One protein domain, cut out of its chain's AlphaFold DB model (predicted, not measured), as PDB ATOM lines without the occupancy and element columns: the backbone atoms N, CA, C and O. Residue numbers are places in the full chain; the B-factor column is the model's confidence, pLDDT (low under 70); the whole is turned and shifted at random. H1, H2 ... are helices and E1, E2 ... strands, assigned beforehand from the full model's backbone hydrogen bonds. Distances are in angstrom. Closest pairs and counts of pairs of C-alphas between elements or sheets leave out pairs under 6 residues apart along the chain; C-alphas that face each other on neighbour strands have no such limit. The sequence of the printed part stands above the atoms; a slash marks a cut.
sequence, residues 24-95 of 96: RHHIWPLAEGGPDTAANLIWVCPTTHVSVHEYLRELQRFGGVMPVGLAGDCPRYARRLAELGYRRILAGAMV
ATOM      1  N   ARG A  24     -20.887 -31.137 -23.418       93.19
ATOM      2  CA  ARG A  24     -21.453 -31.830 -22.258       93.19
ATOM      3  C   ARG A  24     -20.631 -33.073 -21.942       93.19
ATOM      4  O   ARG A  24     -20.538 -33.969 -22.774       93.19
ATOM      5  N   HIS A  25     -20.106 -33.136 -20.727       94.62
ATOM      6  CA  HIS A  25     -19.344 -34.273 -20.220       94.62
ATOM      7  C   HIS A  25     -19.851 -34.707 -18.847       94.62
ATOM      8  O   HIS A  25     -20.318 -33.875 -18.064       94.62
ATOM      9  N   HIS A  26     -19.777 -36.008 -18.561       95.75
ATOM     10  CA  HIS A  26     -20.146 -36.562 -17.260       95.75
ATOM     11  C   HIS A  26     -19.019 -36.346 -16.255       95.75
ATOM     12  O   HIS A  26     -17.891 -36.747 -16.514       95.75
ATOM     13  N   ILE A  27     -19.325 -35.752 -15.099       94.81
ATOM     14  CA  ILE A  27     -18.329 -35.543 -14.037       94.81
ATOM     15  C   ILE A  27     -17.923 -36.879 -13.407       94.81
ATOM     16  O   ILE A  27     -16.741 -37.106 -13.166       94.81
ATOM     17  N   TRP A  28     -18.896 -37.746 -13.114       95.31
ATOM     18  CA  TRP A  28     -18.644 -39.159 -12.840       95.31
ATOM     19  C   TRP A  28     -18.756 -39.910 -14.171       95.31
ATOM     20  O   TRP A  28     -19.863 -39.964 -14.719       95.31
ATOM     21  N   PRO A  29     -17.655 -40.457 -14.716       95.00
ATOM     22  CA  PRO A  29     -17.668 -41.125 -16.013       95.00
ATOM     23  C   PRO A  29     -18.713 -42.240 -16.105       95.00
ATOM     24  O   PRO A  29     -18.787 -43.092 -15.221       95.00
ATOM     25  N   LEU A  30     -19.452 -42.298 -17.220       93.88
ATOM     26  CA  LEU A  30     -20.371 -43.411 -17.513       93.88
ATOM     27  C   LEU A  30     -19.662 -44.770 -17.459       93.88
ATOM     28  O   LEU A  30     -20.179 -45.724 -16.889       93.88
ATOM     29  N   ALA A  31     -18.448 -44.840 -18.014       91.75
ATOM     30  CA  ALA A  31     -17.634 -46.055 -18.027       91.75
ATOM     31  C   ALA A  31     -17.210 -46.525 -16.621       91.75
ATOM     32  O   ALA A  31     -16.804 -47.669 -16.459       91.75
ATOM     33  N   GLU A  32     -17.317 -45.656 -15.616       90.69
ATOM     34  CA  GLU A  32     -17.013 -45.945 -14.211       90.69
ATOM     35  C   GLU A  32     -18.296 -46.086 -13.369       90.69
ATOM     36  O   GLU A  32     -18.249 -45.952 -12.148       90.69
ATOM     37  N   GLY A  33     -19.454 -46.307 -14.005       91.62
ATOM     38  CA  GLY A  33     -20.746 -46.485 -13.327       91.62
ATOM     39  C   GLY A  33     -21.520 -45.190 -13.067       91.62
ATOM     40  O   GLY A  33     -22.536 -45.212 -12.376       91.62
ATOM     41  N   GLY A  34     -21.073 -44.058 -13.614       94.12
ATOM     42  CA  GLY A  34     -21.769 -42.787 -13.446       94.12
ATOM     43  C   GLY A  34     -23.157 -42.793 -14.086       94.12
ATOM     44  O   GLY A  34     -23.326 -43.346 -15.173       94.12
ATOM     45  N   PRO A  35     -24.167 -42.155 -13.467       94.44
ATOM     46  CA  PRO A  35     -25.512 -42.129 -14.023       94.44
ATOM     47  C   PRO A  35     -25.594 -41.182 -15.225       94.44
ATOM     48  O   PRO A  35     -25.057 -40.065 -15.191       94.44
ATOM     49  N   ASP A  36     -26.334 -41.583 -16.260       94.94
ATOM     50  CA  ASP A  36     -26.611 -40.737 -17.424       94.94
ATOM     51  C   ASP A  36     -27.754 -39.753 -17.140       94.94
ATOM     52  O   ASP A  36     -28.895 -39.914 -17.564       94.94
ATOM     53  N   THR A  37     -27.461 -38.738 -16.327       94.25
ATOM     54  CA  THR A  37     -28.448 -37.742 -15.893       94.25
ATOM     55  C   THR A  37     -27.950 -36.328 -16.135       94.25
ATOM     56  O   THR A  37     -26.751 -36.049 -16.106       94.25
ATOM     57  N   ALA A  38     -28.885 -35.387 -16.298       91.44
ATOM     58  CA  ALA A  38     -28.557 -33.968 -16.418       91.44
ATOM     59  C   ALA A  38     -27.739 -33.452 -15.220       91.44
ATOM     60  O   ALA A  38     -26.853 -32.625 -15.403       91.44
ATOM     61  N   ALA A  39     -27.976 -33.982 -14.014       90.31
ATOM     62  CA  ALA A  39     -27.216 -33.623 -12.819       90.31
ATOM     63  C   ALA A  39     -25.743 -34.066 -12.888       90.31
ATOM     64  O   ALA A  39     -24.880 -33.422 -12.283       90.31
ATOM     65  N   ASN A  40     -25.439 -35.146 -13.616       94.44
ATOM     66  CA  ASN A  40     -24.076 -35.632 -13.818       94.44
ATOM     67  C   ASN A  40     -23.349 -34.946 -14.986       94.44
ATOM     68  O   ASN A  40     -22.136 -35.080 -15.109       94.44
ATOM     69  N   LEU A  41     -24.065 -34.181 -15.812       94.75
ATOM     70  CA  LEU A  41     -23.532 -33.543 -17.011       94.75
ATOM     71  C   LEU A  41     -23.169 -32.076 -16.764       94.75
ATOM     72  O   LEU A  41     -23.936 -31.324 -16.166       94.75
ATOM     73  N   ILE A  42     -22.020 -31.651 -17.288       92.56
ATOM     74  CA  ILE A  42     -21.567 -30.255 -17.259       92.56
ATOM     75  C   ILE A  42     -21.048 -29.803 -18.613       92.56
ATOM     76  O   ILE A  42     -20.499 -30.600 -19.368       92.56
ATOM     77  N   TRP A  43     -21.180 -28.507 -18.888       91.56
ATOM     78  CA  TRP A  43     -20.558 -27.864 -20.039       91.56
ATOM     79  C   TRP A  43     -19.136 -27.435 -19.692       91.56
ATOM     80  O   TRP A  43     -18.937 -26.567 -18.840       91.56
ATOM     81  N   VAL A  44     -18.147 -28.045 -20.337       92.25
ATOM     82  CA  VAL A  44     -16.725 -27.731 -20.142       92.25
ATOM     83  C   VAL A  44     -15.956 -27.854 -21.449       92.25
ATOM     84  O   VAL A  44     -16.347 -28.594 -22.348       92.25
ATOM     85  N   CYS A  45     -14.841 -27.128 -21.554       92.75
ATOM     86  CA  CYS A  45     -13.938 -27.273 -22.688       92.75
ATOM     87  C   CYS A  45     -13.135 -28.587 -22.587       92.75
ATOM     88  O   CYS A  45     -12.888 -29.063 -21.469       92.75
ATOM     89  N   PRO A  46     -12.638 -29.138 -23.711       91.75
ATOM     90  CA  PRO A  46     -11.895 -30.400 -23.723       91.75
ATOM     91  C   PRO A  46     -10.675 -30.419 -22.798       91.75
ATOM     92  O   PRO A  46     -10.417 -31.423 -22.143       91.75
ATOM     93  N   THR A  47      -9.953 -29.299 -22.674       92.94
ATOM     94  CA  THR A  47      -8.809 -29.205 -21.750       92.94
ATOM     95  C   THR A  47      -9.241 -29.376 -20.294       92.94
ATOM     96  O   THR A  47      -8.643 -30.160 -19.564       92.94
ATOM     97  N   THR A  48     -10.311 -28.688 -19.878       93.81
ATOM     98  CA  THR A  48     -10.846 -28.825 -18.513       93.81
ATOM     99  C   THR A  48     -11.359 -30.237 -18.282       93.81
ATOM    100  O   THR A  48     -11.079 -30.809 -17.238       93.81
ATOM    101  N   HIS A  49     -12.075 -30.806 -19.254       94.94
ATOM    102  CA  HIS A  49     -12.574 -32.177 -19.190       94.94
ATOM    103  C   HIS A  49     -11.441 -33.177 -18.909       94.94
ATOM    104  O   HIS A  49     -11.534 -33.944 -17.954       94.94
ATOM    105  N   VAL A  50     -10.332 -33.112 -19.652       93.88
ATOM    106  CA  VAL A  50      -9.171 -33.984 -19.410       93.88
ATOM    107  C   VAL A  50      -8.616 -33.789 -17.998       93.88
ATOM    108  O   VAL A  50      -8.507 -34.762 -17.253       93.88
ATOM    109  N   SER A  51      -8.366 -32.540 -17.584       94.38
ATOM    110  CA  SER A  51      -7.835 -32.249 -16.245       94.38
ATOM    111  C   SER A  51      -8.754 -32.721 -15.113       94.38
ATOM    112  O   SER A  51      -8.266 -33.167 -14.077       94.38
ATOM    113  N   VAL A  52     -10.077 -32.639 -15.293       95.44
ATOM    114  CA  VAL A  52     -11.062 -33.142 -14.321       95.44
ATOM    115  C   VAL A  52     -10.906 -34.645 -14.140       95.44
ATOM    116  O   VAL A  52     -10.816 -35.114 -13.010       95.44
ATOM    117  N   HIS A  53     -10.842 -35.400 -15.235       95.62
ATOM    118  CA  HIS A  53     -10.816 -36.859 -15.171       95.62
ATOM    119  C   HIS A  53      -9.454 -37.394 -14.723       95.62
ATOM    120  O   HIS A  53      -9.395 -38.398 -14.021       95.62
ATOM    121  N   GLU A  54      -8.358 -36.723 -15.073       94.25
ATOM    122  CA  GLU A  54      -7.034 -37.040 -14.527       94.25
ATOM    123  C   GLU A  54      -7.001 -36.844 -13.012       94.25
ATOM    124  O   GLU A  54      -6.632 -37.763 -12.284       94.25
ATOM    125  N   TYR A  55      -7.468 -35.693 -12.524       95.25
ATOM    126  CA  TYR A  55      -7.496 -35.421 -11.088       95.25
ATOM    127  C   TYR A  55      -8.451 -36.360 -10.339       95.25
ATOM    128  O   TYR A  55      -8.139 -36.803  -9.236       95.25
ATOM    129  N   LEU A  56      -9.601 -36.693 -10.936       95.56
ATOM    130  CA  LEU A  56     -10.558 -37.646 -10.371       95.56
ATOM    131  C   LEU A  56      -9.937 -39.037 -10.189       95.56
ATOM    132  O   LEU A  56     -10.083 -39.623  -9.117       95.56
ATOM    133  N   ARG A  57      -9.201 -39.530 -11.192       94.31
ATOM    134  CA  ARG A  57      -8.496 -40.817 -11.103       94.31
ATOM    135  C   ARG A  57      -7.480 -40.834  -9.970       94.31
ATOM    136  O   ARG A  57      -7.399 -41.817  -9.239       94.31
ATOM    137  N   GLU A  58      -6.744 -39.743  -9.780       94.88
ATOM    138  CA  GLU A  58      -5.815 -39.635  -8.654       94.88
ATOM    139  C   GLU A  58      -6.557 -39.593  -7.305       94.88
ATOM    140  O   GLU A  58      -6.139 -40.256  -6.357       94.88
ATOM    141  N   LEU A  59      -7.709 -38.912  -7.209       95.00
ATOM    142  CA  LEU A  59      -8.545 -38.972  -6.001       95.00
ATOM    143  C   LEU A  59      -9.017 -40.401  -5.708       95.00
ATOM    144  O   LEU A  59      -8.918 -40.844  -4.567       95.00
ATOM    145  N   GLN A  60      -9.492 -41.140  -6.712       93.75
ATOM    146  CA  GLN A  60      -9.881 -42.545  -6.547       93.75
ATOM    147  C   GLN A  60      -8.692 -43.403  -6.094       93.75
ATOM    148  O   GLN A  60      -8.819 -44.175  -5.145       93.75
ATOM    149  N   ARG A  61      -7.523 -43.216  -6.716       94.62
ATOM    150  CA  ARG A  61      -6.290 -43.947  -6.401       94.62
ATOM    151  C   ARG A  61      -5.817 -43.735  -4.964       94.62
ATOM    152  O   ARG A  61      -5.339 -44.680  -4.342       94.62
ATOM    153  N   PHE A  62      -5.934 -42.514  -4.447       94.56
ATOM    154  CA  PHE A  62      -5.450 -42.145  -3.113       94.56
ATOM    155  C   PHE A  62      -6.566 -42.008  -2.065       94.56
ATOM    156  O   PHE A  62      -6.365 -41.378  -1.027       94.56
ATOM    157  N   GLY A  63      -7.750 -42.577  -2.312       93.31
ATOM    158  CA  GLY A  63      -8.839 -42.582  -1.329       93.31
ATOM    159  C   GLY A  63      -9.312 -41.178  -0.926       93.31
ATOM    160  O   GLY A  63      -9.632 -40.935   0.234       93.31
ATOM    161  N   GLY A  64      -9.306 -40.236  -1.869       92.31
ATOM    162  CA  GLY A  64      -9.786 -38.867  -1.684       92.31
ATOM    163  C   GLY A  64      -8.748 -37.881  -1.152       92.31
ATOM    164  O   GLY A  64      -9.036 -36.685  -1.090       92.31
ATOM    165  N   VAL A  65      -7.541 -38.338  -0.807       90.19
ATOM    166  CA  VAL A  65      -6.463 -37.476  -0.304       90.19
ATOM    167  C   VAL A  65      -5.401 -37.293  -1.381       90.19
ATOM    168  O   VAL A  65      -4.600 -38.184  -1.630       90.19
ATOM    169  N   MET A  66      -5.373 -36.119  -2.015       91.06
ATOM    170  CA  MET A  66      -4.377 -35.814  -3.045       91.06
ATOM    171  C   MET A  66      -2.987 -35.601  -2.419       91.06
ATOM    172  O   MET A  66      -2.834 -34.680  -1.608       91.06
ATOM    173  N   PRO A  67      -1.955 -36.380  -2.798       87.94
ATOM    174  CA  PRO A  67      -0.606 -36.167  -2.291       87.94
ATOM    175  C   PRO A  67      -0.048 -34.796  -2.678       87.94
ATOM    176  O   PRO A  67      -0.324 -34.254  -3.755       87.94
ATOM    177  N   VAL A  68       0.786 -34.237  -1.799       82.12
ATOM    178  CA  VAL A  68       1.474 -32.965  -2.050       82.12
ATOM    179  C   VAL A  68       2.309 -33.088  -3.327       82.12
ATOM    180  O   VAL A  68       3.072 -34.034  -3.492       82.12
ATOM    181  N   GLY A  69       2.143 -32.136  -4.247       81.31
ATOM    182  CA  GLY A  69       2.844 -32.114  -5.536       81.31
ATOM    183  C   GLY A  69       2.106 -32.803  -6.691       81.31
ATOM    184  O   GLY A  69       2.293 -32.388  -7.830       81.31
ATOM    185  N   LEU A  70       1.197 -33.753  -6.430       80.75
ATOM    186  CA  LEU A  70       0.399 -34.396  -7.492       80.75
ATOM    187  C   LEU A  70      -0.798 -33.556  -7.942       80.75
ATOM    188  O   LEU A  70      -1.276 -33.704  -9.061       80.75
ATOM    189  N   ALA A  71      -1.234 -32.600  -7.115       70.94
ATOM    190  CA  ALA A  71      -2.271 -31.654  -7.515       70.94
ATOM    191  C   ALA A  71      -1.839 -30.715  -8.666       70.94
ATOM    192  O   ALA A  71      -2.710 -30.112  -9.300       70.94
ATOM    193  N   GLY A  72      -0.521 -30.597  -8.908       71.56
ATOM    194  CA  GLY A  72       0.133 -29.977 -10.069       71.56
ATOM    195  C   GLY A  72      -0.490 -28.691 -10.620       71.56
ATOM    196  O   GLY A  72      -1.121 -27.910  -9.905       71.56
ATOM    197  N   ASP A  73      -0.353 -28.500 -11.930       77.06
ATOM    198  CA  ASP A  73      -0.938 -27.392 -12.696       77.06
ATOM    199  C   ASP A  73      -2.446 -27.562 -12.952       77.06
ATOM    200  O   ASP A  73      -3.032 -26.834 -13.757       77.06
ATOM    201  N   CYS A  74      -3.107 -28.515 -12.272       85.94
ATOM    202  CA  CYS A  74      -4.532 -28.748 -12.461       85.94
ATOM    203  C   CYS A  74      -5.315 -27.472 -12.092       85.94
ATOM    204  O   CYS A  74      -5.246 -27.019 -10.940       85.94
ATOM    205  N   PRO A  75      -6.070 -26.881 -13.032       89.56
ATOM    206  CA  PRO A  75      -6.814 -25.651 -12.802       89.56
ATOM    207  C   PRO A  75      -7.777 -25.789 -11.621       89.56
ATOM    208  O   PRO A  75      -8.477 -26.792 -11.490       89.56
ATOM    209  N   ARG A  76      -7.883 -24.753 -10.775       89.00
ATOM    210  CA  ARG A  76      -8.753 -24.784  -9.579       89.00
ATOM    211  C   ARG A  76     -10.196 -25.187  -9.893       89.00
ATOM    212  O   ARG A  76     -10.823 -25.869  -9.089       89.00
ATOM    213  N   TYR A  77     -10.716 -24.765 -11.044       91.19
ATOM    214  CA  TYR A  77     -12.052 -25.147 -11.488       91.19
ATOM    215  C   TYR A  77     -12.155 -26.652 -11.778       91.19
ATOM    216  O   TYR A  77     -13.066 -27.302 -11.270       91.19
ATOM    217  N   ALA A  78     -11.180 -27.223 -12.492       93.12
ATOM    218  CA  ALA A  78     -11.115 -28.658 -12.754       93.12
ATOM    219  C   ALA A  78     -11.023 -29.476 -11.453       93.12
ATOM    220  O   ALA A  78     -11.767 -30.439 -11.287       93.12
ATOM    221  N   ARG A  79     -10.208 -29.039 -10.482       93.00
ATOM    222  CA  ARG A  79     -10.113 -29.703  -9.166       93.00
ATOM    223  C   ARG A  79     -11.463 -29.785  -8.458       93.00
ATOM    224  O   ARG A  79     -11.862 -30.856  -8.018       93.00
ATOM    225  N   ARG A  80     -12.209 -28.675  -8.409       94.00
ATOM    226  CA  ARG A  80     -13.535 -28.633  -7.765       94.00
ATOM    227  C   ARG A  80     -14.540 -29.572  -8.426       94.00
ATOM    228  O   ARG A  80     -15.355 -30.180  -7.735       94.00
ATOM    229  N   LEU A  81     -14.502 -29.669  -9.752       95.44
ATOM    230  CA  LEU A  81     -15.356 -30.592 -10.496       95.44
ATOM    231  C   LEU A  81     -14.957 -32.048 -10.234       95.44
ATOM    232  O   LEU A  81     -15.831 -32.869  -9.978       95.44
ATOM    233  N   ALA A  82     -13.660 -32.356 -10.207       95.56
ATOM    234  CA  ALA A  82     -13.167 -33.686  -9.866       95.56
ATOM    235  C   ALA A  82     -13.562 -34.097  -8.435       95.56
ATOM    236  O   ALA A  82     -14.082 -35.188  -8.229       95.56
ATOM    237  N   GLU A  83     -13.418 -33.205  -7.453       95.44
ATOM    238  CA  GLU A  83     -13.874 -33.430  -6.073       95.44
ATOM    239  C   GLU A  83     -15.392 -33.658  -5.990       95.44
ATOM    240  O   GLU A  83     -15.861 -34.487  -5.209       95.44
ATOM    241  N   LEU A  84     -16.181 -32.941  -6.800       95.31
ATOM    242  CA  LEU A  84     -17.619 -33.179  -6.914       95.31
ATOM    243  C   LEU A  84     -17.914 -34.570  -7.494       95.31
ATOM    244  O   LEU A  84     -18.788 -35.257  -6.968       95.31
ATOM    245  N   GLY A  85     -17.191 -34.989  -8.535       95.38
ATOM    246  CA  GLY A  85     -17.280 -36.338  -9.101       95.38
ATOM    247  C   GLY A  85     -16.959 -37.413  -8.078       95.38
ATOM    248  O   GLY A  85     -17.753 -38.327  -7.872       95.38
ATOM    249  N   TYR A  86     -15.857 -37.239  -7.355       96.38
ATOM    250  CA  TYR A  86     -15.426 -38.165  -6.319       96.38
ATOM    251  C   TYR A  86     -16.466 -38.313  -5.201       96.38
ATOM    252  O   TYR A  86     -16.831 -39.428  -4.835       96.38
ATOM    253  N   ARG A  87     -17.036 -37.202  -4.710       94.94
ATOM    254  CA  ARG A  87     -18.130 -37.253  -3.721       94.94
ATOM    255  C   ARG A  87     -19.360 -37.997  -4.237       94.94
ATOM    256  O   ARG A  87     -20.016 -38.677  -3.456       94.94
ATOM    257  N   ARG A  88     -19.687 -37.866  -5.526       93.50
ATOM    258  CA  ARG A  88     -20.818 -38.578  -6.140       93.50
ATOM    259  C   ARG A  88     -20.565 -40.073  -6.241       93.50
ATOM    260  O   ARG A  88     -21.486 -40.829  -5.972       93.50
ATOM    261  N   ILE A  89     -19.336 -40.474  -6.560       94.19
ATOM    262  CA  ILE A  89     -18.928 -41.882  -6.551       94.19
ATOM    263  C   ILE A  89     -19.095 -42.467  -5.150       94.19
ATOM    264  O   ILE A  89     -19.747 -43.493  -5.002       94.19
ATOM    265  N   LEU A  90     -18.577 -41.791  -4.116       93.00
ATOM    266  CA  LEU A  90     -18.735 -42.252  -2.733       93.00
ATOM    267  C   LEU A  90     -20.207 -42.346  -2.328       93.00
ATOM    268  O   LEU A  90     -20.621 -43.349  -1.766       93.00
ATOM    269  N   ALA A  91     -21.001 -41.318  -2.639       89.06
ATOM    270  CA  ALA A  91     -22.422 -41.319  -2.321       89.06
ATOM    271  C   ALA A  91     -23.178 -42.434  -3.055       89.06
ATOM    272  O   ALA A  91     -24.039 -43.048  -2.443       89.06
ATOM    273  N   GLY A  92     -22.853 -42.700  -4.325       83.88
ATOM    274  CA  GLY A  92     -23.448 -43.772  -5.125       83.88
ATOM    275  C   GLY A  92     -23.070 -45.166  -4.628       83.88
ATOM    276  O   GLY A  92     -23.945 -46.007  -4.492       83.88
ATOM    277  N   ALA A  93     -21.804 -45.377  -4.258       70.19
ATOM    278  CA  ALA A  93     -21.321 -46.642  -3.696       70.19
ATOM    279  C   ALA A  93     -21.874 -46.948  -2.290       70.19
ATOM    280  O   ALA A  93     -21.757 -48.072  -1.820       70.19
ATOM    281  N   MET A  94     -22.443 -45.956  -1.594       61.72
ATOM    282  CA  MET A  94     -23.129 -46.146  -0.308       61.72
ATOM    283  C   MET A  94     -24.608 -46.544  -0.458       61.72
ATOM    284  O   MET A  94     -25.267 -46.756   0.559       61.72
ATOM    285  N   VAL A  95     -25.150 -46.576  -1.683       56.53
ATOM    286  CA  VAL A  95     -26.555 -46.951  -1.957       56.53
ATOM    287  C   VAL A  95     -26.688 -48.387  -2.491       56.53
ATOM    288  O   VAL A  95     -27.804 -48.815  -2.774       56.53
TER     289      VAL A  95
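Overview. This is residues 24 to 95 of the 96 residues of the protein "HNH endonuclease" of Actinobacteria bacterium (UniProt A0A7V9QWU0). Two long helices, H1 and H2, cross at a steep tilt of 48 degrees, with residues 78 to 86 of H2 packed on H1 and the later part of H2 running away from it. A small two-strand hairpin, E1 and E2, lies on one side of H1, near its residues 46 to 53, with its loop, residues 27 to 40, on that same side of H1, while a second loop, residues 62 to 75, bows out on the other side of H1. The printed part has 72 residues, with two named strands and two named helices in the order E1, E2, H1, H2, and the sheet E1 - E2 is antiparallel. The class is mostly helix, and the whole is compact, with a radius of gyration of the C-alphas of 11.6 A and spans of 33 by 29 by 17 A.

Arrangement. Start at the first printed residue: E1, residues 24 to 26, and E2, residues 41 to 44, form an antiparallel hairpin, their directions at 126 degrees. Look there for N 25 and O 42, and for N 42 and O 25, each pair 2.9 A apart and within hydrogen-bond range. The C-alphas of His 26 and Leu 41 face each other at 4.5 A. Next comes H1, residues 46 to 61; its closest C-alphas to E1 are those of His 49 and His 25, 7.2 A apart. H2, residues 76 to 93, touches H1 with its residues 78 to 86 alone, and the closest C-alphas are those of Val 52 and Ala 78, 4.8 A apart. H1 and H2 run the same way at a steep tilt of 48 degrees. H2 is apart from both E1 and E2. In H1 and H2 every O i to N i+4 pair is within hydrogen-bond range.

Along the chain. Find C-alpha 24 at (-21.453, -31.830, -22.258), where E1 begins; it is 7.0 A long, and E2 is 9.5 A long. Find C-alpha 46 at (-11.895, -30.400, -23.723); from there H1 runs 22.7 A to C-alpha 61. H2 begins at C-alpha 76 and ends 25.9 A away at C-alpha 93, at (-21.321, -46.642, -3.696).

Size, cuts and confidence. The two C-alphas farthest apart are those of Asp 73 and Val 95, at 34.0 A. The printed part has no cut. The links E1 to E2 and H1 to H2 are long, 14 residues each, and the link E2 to H1 is tight, with 1 residue. The mean pLDDT of the printed part is 90.6, and residues 94 to 95 are under 70 in this predicted model.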